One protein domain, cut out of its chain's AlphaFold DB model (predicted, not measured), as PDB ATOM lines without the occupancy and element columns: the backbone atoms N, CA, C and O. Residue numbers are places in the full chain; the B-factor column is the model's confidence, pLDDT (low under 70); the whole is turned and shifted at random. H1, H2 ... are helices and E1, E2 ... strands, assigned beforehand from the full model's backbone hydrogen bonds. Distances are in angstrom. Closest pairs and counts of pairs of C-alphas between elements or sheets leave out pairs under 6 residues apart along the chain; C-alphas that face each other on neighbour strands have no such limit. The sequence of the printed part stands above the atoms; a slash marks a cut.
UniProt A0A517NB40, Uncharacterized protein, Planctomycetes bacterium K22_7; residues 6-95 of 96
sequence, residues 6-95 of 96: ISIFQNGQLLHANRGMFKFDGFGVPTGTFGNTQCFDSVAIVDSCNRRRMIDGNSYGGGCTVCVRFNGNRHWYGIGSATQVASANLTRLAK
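Overview. This is residues 6 to 95 of the 96 residues of an uncharacterized protein of Planctomycetes bacterium K22_7 (UniProt A0A517NB40). A strongly twisted sheet of six strands and a smaller sheet of three make a sandwich, only partly face to face and with crossed strands; H1 packs along the edge strand E4 at one end of the elongated outline, and the turn of the E6 and E7 hairpin lies at the other end. The printed part has 90 residues, with strands E1 to E9 followed by H1. The large sheet runs E2, E1, E8, E9, E5, E4 and is mixed; the small one runs E3, E6, E7 and is antiparallel. The class is mixed, helices and strands; the whole is compact, with a radius of gyration of the C-alphas of 12.9 A and spans of 42 by 24 by 21 A.

Arrangement. In the large sheet, E8, residues 64 to 70, and E9, residues 73 to 79, form an antiparallel hairpin, with N 66 and O 77 at 2.9 A. On the other side of E8 is E1, residues 6 to 10, antiparallel, with N 9 and O 65 at 2.8 A. E2, residues 13 to 16, is an edge strand and forms a hairpin with E1, N 10 and O 13 being 2.9 A apart. E5, residues 37 to 40, is parallel to E9, with N 40 and O 78 at 2.9 A. E4, residues 30 to 34, is the other edge strand and forms a hairpin with E5, with N 39 and O 32 at 2.8 A. In the small sheet, E6, residues 42 to 46, is antiparallel to E3, residues 23 to 27, with N 44 and O 26 at 2.8 A, and to E7, residues 52 to 56, with N 43 and O 55 at 2.8 A. In the sandwich, two sheets face to face, the facing parts are 9.2 A apart centre to centre and their strands stand at 42 degrees. H1, residues 82 to 93, is on the large sheet at a height of 8.7 A, over E4 and along it at 8 degrees on the local plane; their closest C-alphas, of Thr 31 and Ala 82, are 4.6 A apart. Every O i to N i+4 pair of H1 is within hydrogen-bond range.

Along the chain. E1 begins at C-alpha 6, (284.678, 153.804, 255.826). E8 is 19.5 A long and E9 19.4 A, ending at C-alpha 79, (292.775, 157.295, 264.795). H1 is 16.7 A long and ends at C-alpha 93, (312.105, 156.117, 264.307).

Size, cuts and confidence. The C-alphas farthest apart, of Cys 49 and Ala 94, are 43.7 A apart. The printed part has no cut and no long link. Residues 17 to 21 have pLDDT under 70; the mean of the printed part is 86.8.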
ATOM      1  N   ILE A   6     283.509 153.942 254.964       88.88
ATOM      2  CA  ILE A   6     284.678 153.804 255.826       88.88
ATOM      3  C   ILE A   6     284.967 152.335 256.112       88.88
ATOM      4  O   ILE A   6     284.072 151.499 256.206       88.88
ATOM      5  N   SER A   7     286.248 151.996 256.184       90.56
ATOM      6  CA  SER A   7     286.732 150.701 256.661       90.56
ATOM      7  C   SER A   7     287.805 150.926 257.710       90.56
ATOM      8  O   SER A   7     288.590 151.867 257.586       90.56
ATOM      9  N   ILE A   8     287.819 150.080 258.734       89.19
ATOM     10  CA  ILE A   8     288.628 150.279 259.940       89.19
ATOM     11  C   ILE A   8     289.594 149.119 260.079       89.19
ATOM     12  O   ILE A   8     289.195 147.957 259.969       89.19
ATOM     13  N   PHE A   9     290.853 149.451 260.323       89.69
ATOM     14  CA  PHE A   9     291.960 148.521 260.386       89.69
ATOM     15  C   PHE A   9     292.732 148.711 261.682       89.69
ATOM     16  O   PHE A   9     292.961 149.838 262.107       89.69
ATOM     17  N   GLN A  10     293.213 147.625 262.262       87.69
ATOM     18  CA  GLN A  10     294.148 147.665 263.378       87.69
ATOM     19  C   GLN A  10     295.270 146.678 263.095       87.69
ATOM     20  O   GLN A  10     295.014 145.554 262.670       87.69
ATOM     21  N   ASN A  11     296.522 147.109 263.264       82.75
ATOM     22  CA  ASN A  11     297.708 146.294 262.968       82.75
ATOM     23  C   ASN A  11     297.688 145.663 261.555       82.75
ATOM     24  O   ASN A  11     298.120 144.532 261.358       82.75
ATOM     25  N   GLY A  12     297.137 146.379 260.566       81.56
ATOM     26  CA  GLY A  12     296.995 145.899 259.186       81.56
ATOM     27  C   GLY A  12     295.832 144.926 258.945       81.56
ATOM     28  O   GLY A  12     295.527 144.632 257.791       81.56
ATOM     29  N   GLN A  13     295.139 144.470 259.992       85.44
ATOM     30  CA  GLN A  13     293.958 143.620 259.872       85.44
ATOM     31  C   GLN A  13     292.683 144.452 259.762       85.44
ATOM     32  O   GLN A  13     292.499 145.437 260.473       85.44
ATOM     33  N   LEU A  14     291.787 144.039 258.867       86.69
ATOM     34  CA  LEU A  14     290.484 144.662 258.675       86.69
ATOM     35  C   LEU A  14     289.541 144.247 259.810       86.69
ATOM     36  O   LEU A  14     289.073 143.114 259.834       86.69
ATOM     37  N   LEU A  15     289.243 145.174 260.720       79.69
ATOM     38  CA  LEU A  15     288.300 144.941 261.817       79.69
ATOM     39  C   LEU A  15     286.855 145.104 261.348       79.69
ATOM     40  O   LEU A  15     285.988 144.293 261.664       79.69
ATOM     41  N   HIS A  16     286.601 146.138 260.541       74.31
ATOM     42  CA  HIS A  16     285.290 146.377 259.951       74.31
ATOM     43  C   HIS A  16     285.399 146.641 258.454       74.31
ATOM     44  O   HIS A  16     285.867 147.692 258.007       74.31
ATOM     45  N   ALA A  17     284.926 145.659 257.686       61.66
ATOM     46  CA  ALA A  17     284.805 145.712 256.241       61.66
ATOM     47  C   ALA A  17     283.463 146.318 255.829       61.66
ATOM     48  O   ALA A  17     282.390 145.834 256.190       61.66
ATOM     49  N   ASN A  18     283.537 147.354 255.004       60.25
ATOM     50  CA  ASN A  18     282.404 147.953 254.322       60.25
ATOM     51  C   ASN A  18     281.711 146.932 253.388       60.25
ATOM     52  O   ASN A  18     282.108 146.766 252.237       60.25
ATOM     53  N   ARG A  19     280.650 146.278 253.880       57.12
ATOM     54  CA  ARG A  19     279.526 145.762 253.069       57.12
ATOM     55  C   ARG A  19     278.352 146.764 253.053       57.12
ATOM     56  O   ARG A  19     277.198 146.375 253.144       57.12
ATOM     57  N   GLY A  20     278.640 148.065 253.043       57.50
ATOM     58  CA  GLY A  20     277.653 149.153 253.038       57.50
ATOM     59  C   GLY A  20     277.104 149.572 254.408       57.50
ATOM     60  O   GLY A  20     276.266 150.465 254.466       57.50
ATOM     61  N   MET A  21     277.563 148.964 255.509       67.31
ATOM     62  CA  MET A  21     276.966 149.177 256.839       67.31
ATOM     63  C   MET A  21     277.475 150.408 257.597       67.31
ATOM     64  O   MET A  21     276.781 150.858 258.500       67.31
ATOM     65  N   PHE A  22     278.644 150.959 257.251       83.06
ATOM     66  CA  PHE A  22     279.190 152.146 257.915       83.06
ATOM     67  C   PHE A  22     279.489 153.256 256.914       83.06
ATOM     68  O   PHE A  22     280.332 153.122 256.020       83.06
ATOM     69  N   LYS A  23     278.781 154.367 257.090       88.12
ATOM     70  CA  LYS A  23     278.974 155.611 256.350       88.12
ATOM     71  C   LYS A  23     279.888 156.521 257.157       88.12
ATOM     72  O   LYS A  23     279.758 156.594 258.375       88.12
ATOM     73  N   PHE A  24     280.813 157.191 256.487       90.62
ATOM     74  CA  PHE A  24     281.635 158.219 257.111       90.62
ATOM     75  C   PHE A  24     280.780 159.457 257.398       90.62
ATOM     76  O   PHE A  24     280.035 159.894 256.521       90.62
ATOM     77  N   ASP A  25     280.907 160.004 258.606       92.12
ATOM     78  CA  ASP A  25     280.210 161.221 259.033       92.12
ATOM     79  C   ASP A  25     281.186 162.383 259.263       92.12
ATOM     80  O   ASP A  25     280.929 163.508 258.847       92.12
ATOM     81  N   GLY A  26     282.349 162.115 259.862       93.44
ATOM     82  CA  GLY A  26     283.360 163.142 260.096       93.44
ATOM     83  C   GLY A  26     284.523 162.654 260.947       93.44
ATOM     84  O   GLY A  26     284.491 161.551 261.487       93.44
ATOM     85  N   PHE A  27     285.548 163.489 261.083       95.88
ATOM     86  CA  PHE A  27     286.637 163.274 262.036       95.88
ATOM     87  C   PHE A  27     286.443 164.124 263.288       95.88
ATOM     88  O   PHE A  27     285.783 165.164 263.238       95.88
ATOM     89  N   GLY A  28     287.015 163.666 264.402       95.00
ATOM     90  CA  GLY A  28     287.134 164.451 265.624       95.00
ATOM     91  C   GLY A  28     288.317 165.423 265.587       95.00
ATOM     92  O   GLY A  28     288.639 166.006 264.550       95.00
ATOM     93  N   VAL A  29     288.964 165.613 266.735       95.62
ATOM     94  CA  VAL A  29     290.049 166.586 266.902       95.62
ATOM     95  C   VAL A  29     291.339 166.054 266.262       95.62
ATOM     96  O   VAL A  29     291.709 164.906 266.513       95.62
ATOM     97  N   PRO A  30     292.063 166.852 265.455       96.44
ATOM     98  CA  PRO A  30     293.383 166.473 264.954       96.44
ATOM     99  C   PRO A  30     294.373 166.208 266.097       96.44
ATOM    100  O   PRO A  30     294.534 167.040 266.988       96.44
ATOM    101  N   THR A  31     295.080 165.077 266.054       95.69
ATOM    102  CA  THR A  31     296.038 164.664 267.104       95.69
ATOM    103  C   THR A  31     297.496 164.657 266.648       95.69
ATOM    104  O   THR A  31     298.387 164.317 267.424       95.69
ATOM    105  N   GLY A  32     297.753 165.060 265.402       93.75
ATOM    106  CA  GLY A  32     299.083 165.149 264.802       93.75
ATOM    107  C   GLY A  32     299.189 164.303 263.539       93.75
ATOM    108  O   GLY A  32     298.192 164.046 262.869       93.75
ATOM    109  N   THR A  33     300.400 163.866 263.210       93.00
ATOM    110  CA  THR A  33     300.667 163.009 262.051       93.00
ATOM    111  C   THR A  33     301.467 161.778 262.464       93.00
ATOM    112  O   THR A  33     302.299 161.845 263.364       93.00
ATOM    113  N   PHE A  34     301.232 160.645 261.805       87.62
ATOM    114  CA  PHE A  34     302.091 159.461 261.875       87.62
ATOM    115  C   PHE A  34     302.730 159.237 260.502       87.62
ATOM    116  O   PHE A  34     302.046 158.902 259.531       87.62
ATOM    117  N   GLY A  35     304.040 159.478 260.395       85.81
ATOM    118  CA  GLY A  35     304.683 159.645 259.087       85.81
ATOM    119  C   GLY A  35     304.040 160.803 258.310       85.81
ATOM    120  O   GLY A  35     303.994 161.922 258.811       85.81
ATOM    121  N   ASN A  36     303.493 160.519 257.124       86.88
ATOM    122  CA  ASN A  36     302.777 161.497 256.285       86.88
ATOM    123  C   ASN A  36     301.244 161.426 256.433       86.88
ATOM    124  O   ASN A  36     300.518 162.093 255.699       86.88
ATOM    125  N   THR A  37     300.738 160.596 257.347       91.12
ATOM    126  CA  THR A  37     299.301 160.374 257.534       91.12
ATOM    127  C   THR A  37     298.767 161.282 258.635       91.12
ATOM    128  O   THR A  37     299.284 161.262 259.751       91.12
ATOM    129  N   GLN A  38     297.709 162.045 258.345       95.69
ATOM    130  CA  GLN A  38     297.002 162.845 259.348       95.69
ATOM    131  C   GLN A  38     296.271 161.936 260.345       95.69
ATOM    132  O   GLN A  38     295.579 160.993 259.947       95.69
ATOM    133  N   CYS A  39     296.403 162.251 261.631       95.50
ATOM    134  CA  CYS A  39     295.748 161.550 262.724       95.50
ATOM    135  C   CYS A  39     294.692 162.428 263.405       95.50
ATOM    136  O   CYS A  39     294.842 163.653 263.496       95.50
ATOM    137  N   PHE A  40     293.648 161.774 263.903       96.94
ATOM    138  CA  PHE A  40     292.574 162.360 264.700       96.94
ATOM    139  C   PHE A  40     292.348 161.519 265.955       96.94
ATOM    140  O   PHE A  40     292.705 160.344 265.985       96.94
ATOM    141  N   ASP A  41     291.736 162.085 266.989       95.12
ATOM    142  CA  ASP A  41     291.381 161.336 268.199       95.12
ATOM    143  C   ASP A  41     290.328 160.251 267.926       95.12
ATOM    144  O   ASP A  41     290.309 159.204 268.578       95.12
ATOM    145  N   SER A  42     289.475 160.500 266.933       95.00
ATOM    146  CA  SER A  42     288.272 159.734 266.672       95.00
ATOM    147  C   SER A  42     287.721 159.952 265.260       95.00
ATOM    148  O   SER A  42     288.051 160.911 264.554       95.00
ATOM    149  N   VAL A  43     286.834 159.049 264.850       94.12
ATOM    150  CA  VAL A  43     286.033 159.144 263.633       94.12
ATOM    151  C   VAL A  43     284.566 158.878 263.952       94.12
ATOM    152  O   VAL A  43     284.224 157.938 264.670       94.12
ATOM    153  N   ALA A  44     283.691 159.717 263.411       93.88
ATOM    154  CA  ALA A  44     282.256 159.536 263.458       93.88
ATOM    155  C   ALA A  44     281.790 158.733 262.240       93.88
ATOM    156  O   ALA A  44     282.167 159.005 261.093       93.88
ATOM    157  N   ILE A  45     280.941 157.744 262.502       91.31
ATOM    158  CA  ILE A  45     280.322 156.896 261.493       91.31
ATOM    159  C   ILE A  45     278.815 156.830 261.712       91.31
ATOM    160  O   ILE A  45     278.337 156.956 262.837       91.31
ATOM    161  N   VAL A  46     278.065 156.576 260.647       89.81
ATOM    162  CA  VAL A  46     276.640 156.245 260.715       89.81
ATOM    163  C   VAL A  46     276.471 154.774 260.362       89.81
ATOM    164  O   VAL A  46     276.920 154.338 259.299       89.81
ATOM    165  N   ASP A  47     275.862 154.011 261.268       85.50
ATOM    166  CA  ASP A  47     275.593 152.586 261.071       85.50
ATOM    167  C   ASP A  47     274.358 152.320 260.188       85.50
ATOM    168  O   ASP A  47     273.657 153.237 259.751       85.50
ATOM    169  N   SER A  48     274.085 151.044 259.905       80.56
ATOM    170  CA  SER A  48     272.949 150.618 259.075       80.56
ATOM    171  C   SER A  48     271.584 150.982 259.669       80.56
ATOM    172  O   SER A  48     270.604 151.057 258.930       80.56
ATOM    173  N   CYS A  49     271.517 151.259 260.972       84.38
ATOM    174  CA  CYS A  49     270.321 151.720 261.674       84.38
ATOM    175  C   CYS A  49     270.224 153.256 261.717       84.38
ATOM    176  O   CYS A  49     269.435 153.791 262.496       84.38
ATOM    177  N   ASN A  50     271.030 153.967 260.917       84.94
ATOM    178  CA  ASN A  50     271.183 155.424 260.934       84.94
ATOM    179  C   ASN A  50     271.599 155.985 262.306       84.94
ATOM    180  O   ASN A  50     271.301 157.137 262.626       84.94
ATOM    181  N   ARG A  51     272.301 155.197 263.133       88.12
ATOM    182  CA  ARG A  51     272.831 155.681 264.411       88.12
ATOM    183  C   ARG A  51     274.249 156.181 264.227       88.12
ATOM    184  O   ARG A  51     275.113 155.472 263.710       88.12
ATOM    185  N   ARG A  52     274.488 157.402 264.699       91.06
ATOM    186  CA  ARG A  52     275.823 157.985 264.768       91.06
ATOM    187  C   ARG A  52     276.617 157.311 265.884       91.06
ATOM    188  O   ARG A  52     276.133 157.204 267.009       91.06
ATOM    189  N   ARG A  53     277.834 156.873 265.580       89.19
ATOM    190  CA  ARG A  53     278.786 156.304 266.538       89.19
ATOM    191  C   ARG A  53     280.131 156.985 266.390       89.19
ATOM    192  O   ARG A  53     280.545 157.284 265.275       89.19
ATOM    193  N   MET A  54     280.808 157.193 267.510       91.31
ATOM    194  CA  MET A  54     282.211 157.581 267.516       91.31
ATOM    195  C   MET A  54     283.082 156.364 267.764       91.31
ATOM    196  O   MET A  54     282.747 155.505 268.577       91.31
ATOM    197  N   ILE A  55     284.190 156.317 267.041       89.31
ATOM    198  CA  ILE A  55     285.238 155.321 267.184       89.31
ATOM    199  C   ILE A  55     286.521 156.074 267.466       89.31
ATOM    200  O   ILE A  55     286.916 156.931 266.680       89.31
ATOM    201  N   ASP A  56     287.160 155.747 268.573       90.56
ATOM    202  CA  ASP A  56     288.420 156.327 269.019       90.56
ATOM    203  C   ASP A  56     289.553 155.289 269.000       90.56
ATOM    204  O   ASP A  56     289.364 154.111 268.680       90.56
ATOM    205  N   GLY A  57     290.757 155.728 269.366       78.88
ATOM    206  CA  GLY A  57     291.929 154.857 269.474       78.88
ATOM    207  C   GLY A  57     291.862 153.807 270.589       78.88
ATOM    208  O   GLY A  57     292.819 153.064 270.752       78.88
ATOM    209  N   ASN A  58     290.795 153.730 271.383       83.81
ATOM    210  CA  ASN A  58     290.638 152.714 272.430       83.81
ATOM    211  C   ASN A  58     289.501 151.735 272.131       83.81
ATOM    212  O   ASN A  58     289.465 150.650 272.708       83.81
ATOM    213  N   SER A  59     288.633 152.070 271.177       83.94
ATOM    214  CA  SER A  59     287.473 151.279 270.760       83.94
ATOM    215  C   SER A  59     287.828 149.847 270.340       83.94
ATOM    216  O   SER A  59     286.979 148.963 270.398       83.94
ATOM    217  N   TYR A  60     289.089 149.606 269.964       78.25
ATOM    218  CA  TYR A  60     289.617 148.290 269.597       78.25
ATOM    219  C   TYR A  60     290.850 147.873 270.417       78.25
ATOM    220  O   TYR A  60     291.600 146.998 270.002       78.25
ATOM    221  N   GLY A  61     291.106 148.498 271.570       79.94
ATOM    222  CA  GLY A  61     292.280 148.185 272.400       79.94
ATOM    223  C   GLY A  61     293.599 148.784 271.894       79.94
ATOM    224  O   GLY A  61     294.673 148.300 272.245       79.94
ATOM    225  N   GLY A  62     293.537 149.826 271.064       83.31
ATOM    226  CA  GLY A  62     294.705 150.549 270.565       83.31
ATOM    227  C   GLY A  62     294.402 151.345 269.298       83.31
ATOM    228  O   GLY A  62     293.371 151.127 268.653       83.31
ATOM    229  N   GLY A  63     295.314 152.262 268.952       87.62
ATOM    230  CA  GLY A  63     295.180 153.128 267.781       87.62
ATOM    231  C   GLY A  63     294.884 152.330 266.512       87.62
ATOM    232  O   GLY A  63     295.397 151.226 266.317       87.62
ATOM    233  N   CYS A  64     294.033 152.881 265.654       90.19
ATOM    234  CA  CYS A  64     293.591 152.221 264.433       90.19
ATOM    235  C   CYS A  64     293.798 153.125 263.214       90.19
ATOM    236  O   CYS A  64     294.079 154.316 263.330       90.19
ATOM    237  N   THR A  65     293.691 152.549 262.024       91.69
ATOM    238  CA  THR A  65     293.777 153.269 260.755       91.69
ATOM    239  C   THR A  65     292.453 153.125 260.035       91.69
ATOM    240  O   THR A  65     291.863 152.044 260.005       91.69
ATOM    241  N   VAL A  66     291.987 154.193 259.405       92.62
ATOM    242  CA  VAL A  66     290.741 154.173 258.644       92.62
ATOM    243  C   VAL A  66     290.980 154.511 257.185       92.62
ATOM    244  O   VAL A  66     291.787 155.376 256.852       92.62
ATOM    245  N   CYS A  67     290.262 153.810 256.312       92.50
ATOM    246  CA  CYS A  67     290.203 154.088 254.884       92.50
ATOM    247  C   CYS A  67     288.834 154.683 254.566       92.50
ATOM    248  O   CYS A  67     287.828 153.969 254.597       92.50
ATOM    249  N   VAL A  68     288.806 155.975 254.249       92.06
ATOM    250  CA  VAL A  68     287.614 156.659 253.749       92.06
ATOM    251  C   VAL A  68     287.623 156.583 252.228       92.06
ATOM    252  O   VAL A  68     288.585 156.986 251.573       92.06
ATOM    253  N   ARG A  69     286.551 156.036 251.659       90.50
ATOM    254  CA  ARG A  69     286.343 155.950 250.216       90.50
ATOM    255  C   ARG A  69     285.321 156.979 249.783       90.50
ATOM    256  O   ARG A  69     284.167 156.910 250.210       90.50
ATOM    257  N   PHE A  70     285.736 157.878 248.903       86.44
ATOM    258  CA  PHE A  70     284.891 158.925 248.342       86.44
ATOM    259  C   PHE A  70     285.206 159.089 246.856       86.44
ATOM    260  O   PHE A  70     286.372 159.164 246.480       86.44
ATOM    261  N   ASN A  71     284.176 159.104 246.005       86.06
ATOM    262  CA  ASN A  71     284.316 159.240 244.546       86.06
ATOM    263  C   ASN A  71     285.352 158.284 243.912       86.06
ATOM    264  O   ASN A  71     286.124 158.681 243.048       86.06
ATOM    265  N   GLY A  72     285.403 157.026 244.366       83.88
ATOM    266  CA  GLY A  72     286.354 156.016 243.874       83.88
ATOM    267  C   GLY A  72     287.769 156.116 244.460       83.88
ATOM    268  O   GLY A  72     288.519 155.143 244.402       83.88
ATOM    269  N   ASN A  73     288.106 157.230 245.110       89.44
ATOM    270  CA  ASN A  73     289.405 157.449 245.736       89.44
ATOM    271  C   ASN A  73     289.445 156.901 247.163       89.44
ATOM    272  O   ASN A  73     288.425 156.835 247.856       89.44
ATOM    273  N   ARG A  74     290.641 156.496 247.603       91.62
ATOM    274  CA  ARG A  74     290.908 155.986 248.953       91.62
ATOM    275  C   ARG A  74     291.800 156.969 249.697       91.62
ATOM    276  O   ARG A  74     292.901 157.253 249.242       91.62
ATOM    277  N   HIS A  75     291.344 157.407 250.860       92.94
ATOM    278  CA  HIS A  75     292.088 158.289 251.750       92.94
ATOM    279  C   HIS A  75     292.317 157.582 253.083       92.94
ATOM    280  O   HIS A  75     291.392 156.979 253.631       92.94
ATOM    281  N   TRP A  76     293.552 157.622 253.575       93.50
ATOM    282  CA  TRP A  76     293.964 156.938 254.798       93.50
ATOM    283  C   TRP A  76     294.227 157.940 255.912       93.50
ATOM    284  O   TRP A  76     294.869 158.961 255.679       93.50
ATOM    285  N   TYR A  77     293.756 157.616 257.112       95.06
ATOM    286  CA  TYR A  77     293.899 158.451 258.303       95.06
ATOM    287  C   TYR A  77     294.184 157.589 259.529       95.06
ATOM    288  O   TYR A  77     293.727 156.445 259.604       95.06
ATOM    289  N   GLY A  78     294.931 158.132 260.486       94.38
ATOM    290  CA  GLY A  78     295.144 157.505 261.788       94.38
ATOM    291  C   GLY A  78     294.084 157.939 262.796       94.38
ATOM    292  O   GLY A  78     293.655 159.090 262.782       94.38
ATOM    293  N   ILE A  79     293.682 157.032 263.679       95.12
ATOM    294  CA  ILE A  79     292.775 157.295 264.795       95.12
ATOM    295  C   ILE A  79     293.477 156.902 266.095       95.12
ATOM    296  O   ILE A  79     293.808 155.733 266.309       95.12
ATOM    297  N   GLY A  80     293.725 157.886 266.952       92.88
ATOM    298  CA  GLY A  80     294.420 157.720 268.222       92.88
ATOM    299  C   GLY A  80     294.681 159.047 268.926       92.88
ATOM    300  O   GLY A  80     294.732 160.106 268.297       92.88
ATOM    301  N   SER A  81     294.869 158.988 270.243       91.56
ATOM    302  CA  SER A  81     295.219 160.155 271.057       91.56
ATOM    303  C   SER A  81     296.577 160.737 270.655       91.56
ATOM    304  O   SER A  81     297.429 160.036 270.107       91.56
ATOM    305  N   ALA A  82     296.822 162.011 270.978       90.12
ATOM    306  CA  ALA A  82     298.111 162.657 270.705       90.12
ATOM    307  C   ALA A  82     299.296 161.859 271.286       90.12
ATOM    308  O   ALA A  82     300.310 161.667 270.616       90.12
ATOM    309  N   THR A  83     299.136 161.304 272.492       89.50
ATOM    310  CA  THR A  83     300.140 160.438 273.126       89.50
ATOM    311  C   THR A  83     300.358 159.141 272.350       89.50
ATOM    312  O   THR A  83     301.499 158.732 272.155       89.50
ATOM    313  N   GLN A  84     299.289 158.492 271.871       87.38
ATOM    314  CA  GLN A  84     299.407 157.282 271.049       87.38
ATOM    315  C   GLN A  84     300.143 157.573 269.733       87.38
ATOM    316  O   GLN A  84     301.027 156.808 269.345       87.38
ATOM    317  N   VAL A  85     299.828 158.695 269.077       88.50
ATOM    318  CA  VAL A  85     300.484 159.127 267.831       88.50
ATOM    319  C   VAL A  85     301.967 159.432 268.064       88.50
ATOM    320  O   VAL A  85     302.818 158.963 267.305       88.50
ATOM    321  N   ALA A  86     302.299 160.156 269.136       88.12
ATOM    322  CA  ALA A  86     303.682 160.451 269.507       88.12
ATOM    323  C   ALA A  86     304.487 159.167 269.782       88.12
ATOM    324  O   ALA A  86     305.559 158.976 269.206       88.12
ATOM    325  N   SER A  87     303.944 158.245 270.580       87.31
ATOM    326  CA  SER A  87     304.580 156.955 270.885       87.31
ATOM    327  C   SER A  87     304.784 156.086 269.640       87.31
ATOM    328  O   SER A  87     305.837 155.463 269.474       87.31
ATOM    329  N   ALA A  88     303.809 156.069 268.726       84.94
ATOM    330  CA  ALA A  88     303.933 155.362 267.456       84.94
ATOM    331  C   ALA A  88     305.070 155.940 266.595       84.94
ATOM    332  O   ALA A  88     305.873 155.182 266.046       84.94
ATOM    333  N   ASN A  89     305.194 157.269 266.515       83.62
ATOM    334  CA  ASN A  89     306.288 157.921 265.792       83.62
ATOM    335  C   ASN A  89     307.664 157.601 266.384       83.62
ATOM    336  O   ASN A  89     308.580 157.280 265.628       83.62
ATOM    337  N   LEU A  90     307.804 157.635 267.713       80.75
ATOM    338  CA  LEU A  90     309.049 157.257 268.390       80.75
ATOM    339  C   LEU A  90     309.438 155.809 268.067       80.75
ATOM    340  O   LEU A  90     310.578 155.532 267.701       80.75
ATOM    341  N   THR A  91     308.465 154.896 268.109       81.75
ATOM    342  CA  THR A  91     308.673 153.480 267.768       81.75
ATOM    343  C   THR A  91     309.098 153.296 266.310       81.75
ATOM    344  O   THR A  91     309.939 152.451 266.013       81.75
ATOM    345  N   ARG A  92     308.525 154.078 265.385       82.50
ATOM    346  CA  ARG A  92     308.889 154.052 263.962       82.50
ATOM    347  C   ARG A  92     310.330 154.508 263.743       82.50
ATOM    348  O   ARG A  92     311.040 153.881 262.967       82.50
ATOM    349  N   LEU A  93     310.746 155.582 264.413       77.75
ATOM    350  CA  LEU A  93     312.105 156.117 264.307       77.75
ATOM    351  C   LEU A  93     313.149 155.154 264.878       77.75
ATOM    352  O   LEU A  93     314.209 155.011 264.292       77.75
ATOM    353  N   ALA A  94     312.827 154.440 265.959       75.69
ATOM    354  CA  ALA A  94     313.720 153.438 266.547       75.69
ATOM    355  C   ALA A  94     313.937 152.188 265.667       75.69
ATOM    356  O   ALA A  94     314.805 151.373 265.967       75.69
ATOM    357  N   LYS A  95     313.122 152.002 264.620       72.88
ATOM    358  CA  LYS A  95     313.205 150.878 263.671       72.88
ATOM    359  C   LYS A  95     313.743 151.286 262.291       72.88
ATOM    360  O   LYS A  95     313.771 150.437 261.402       72.88
TER     361      LYS A  95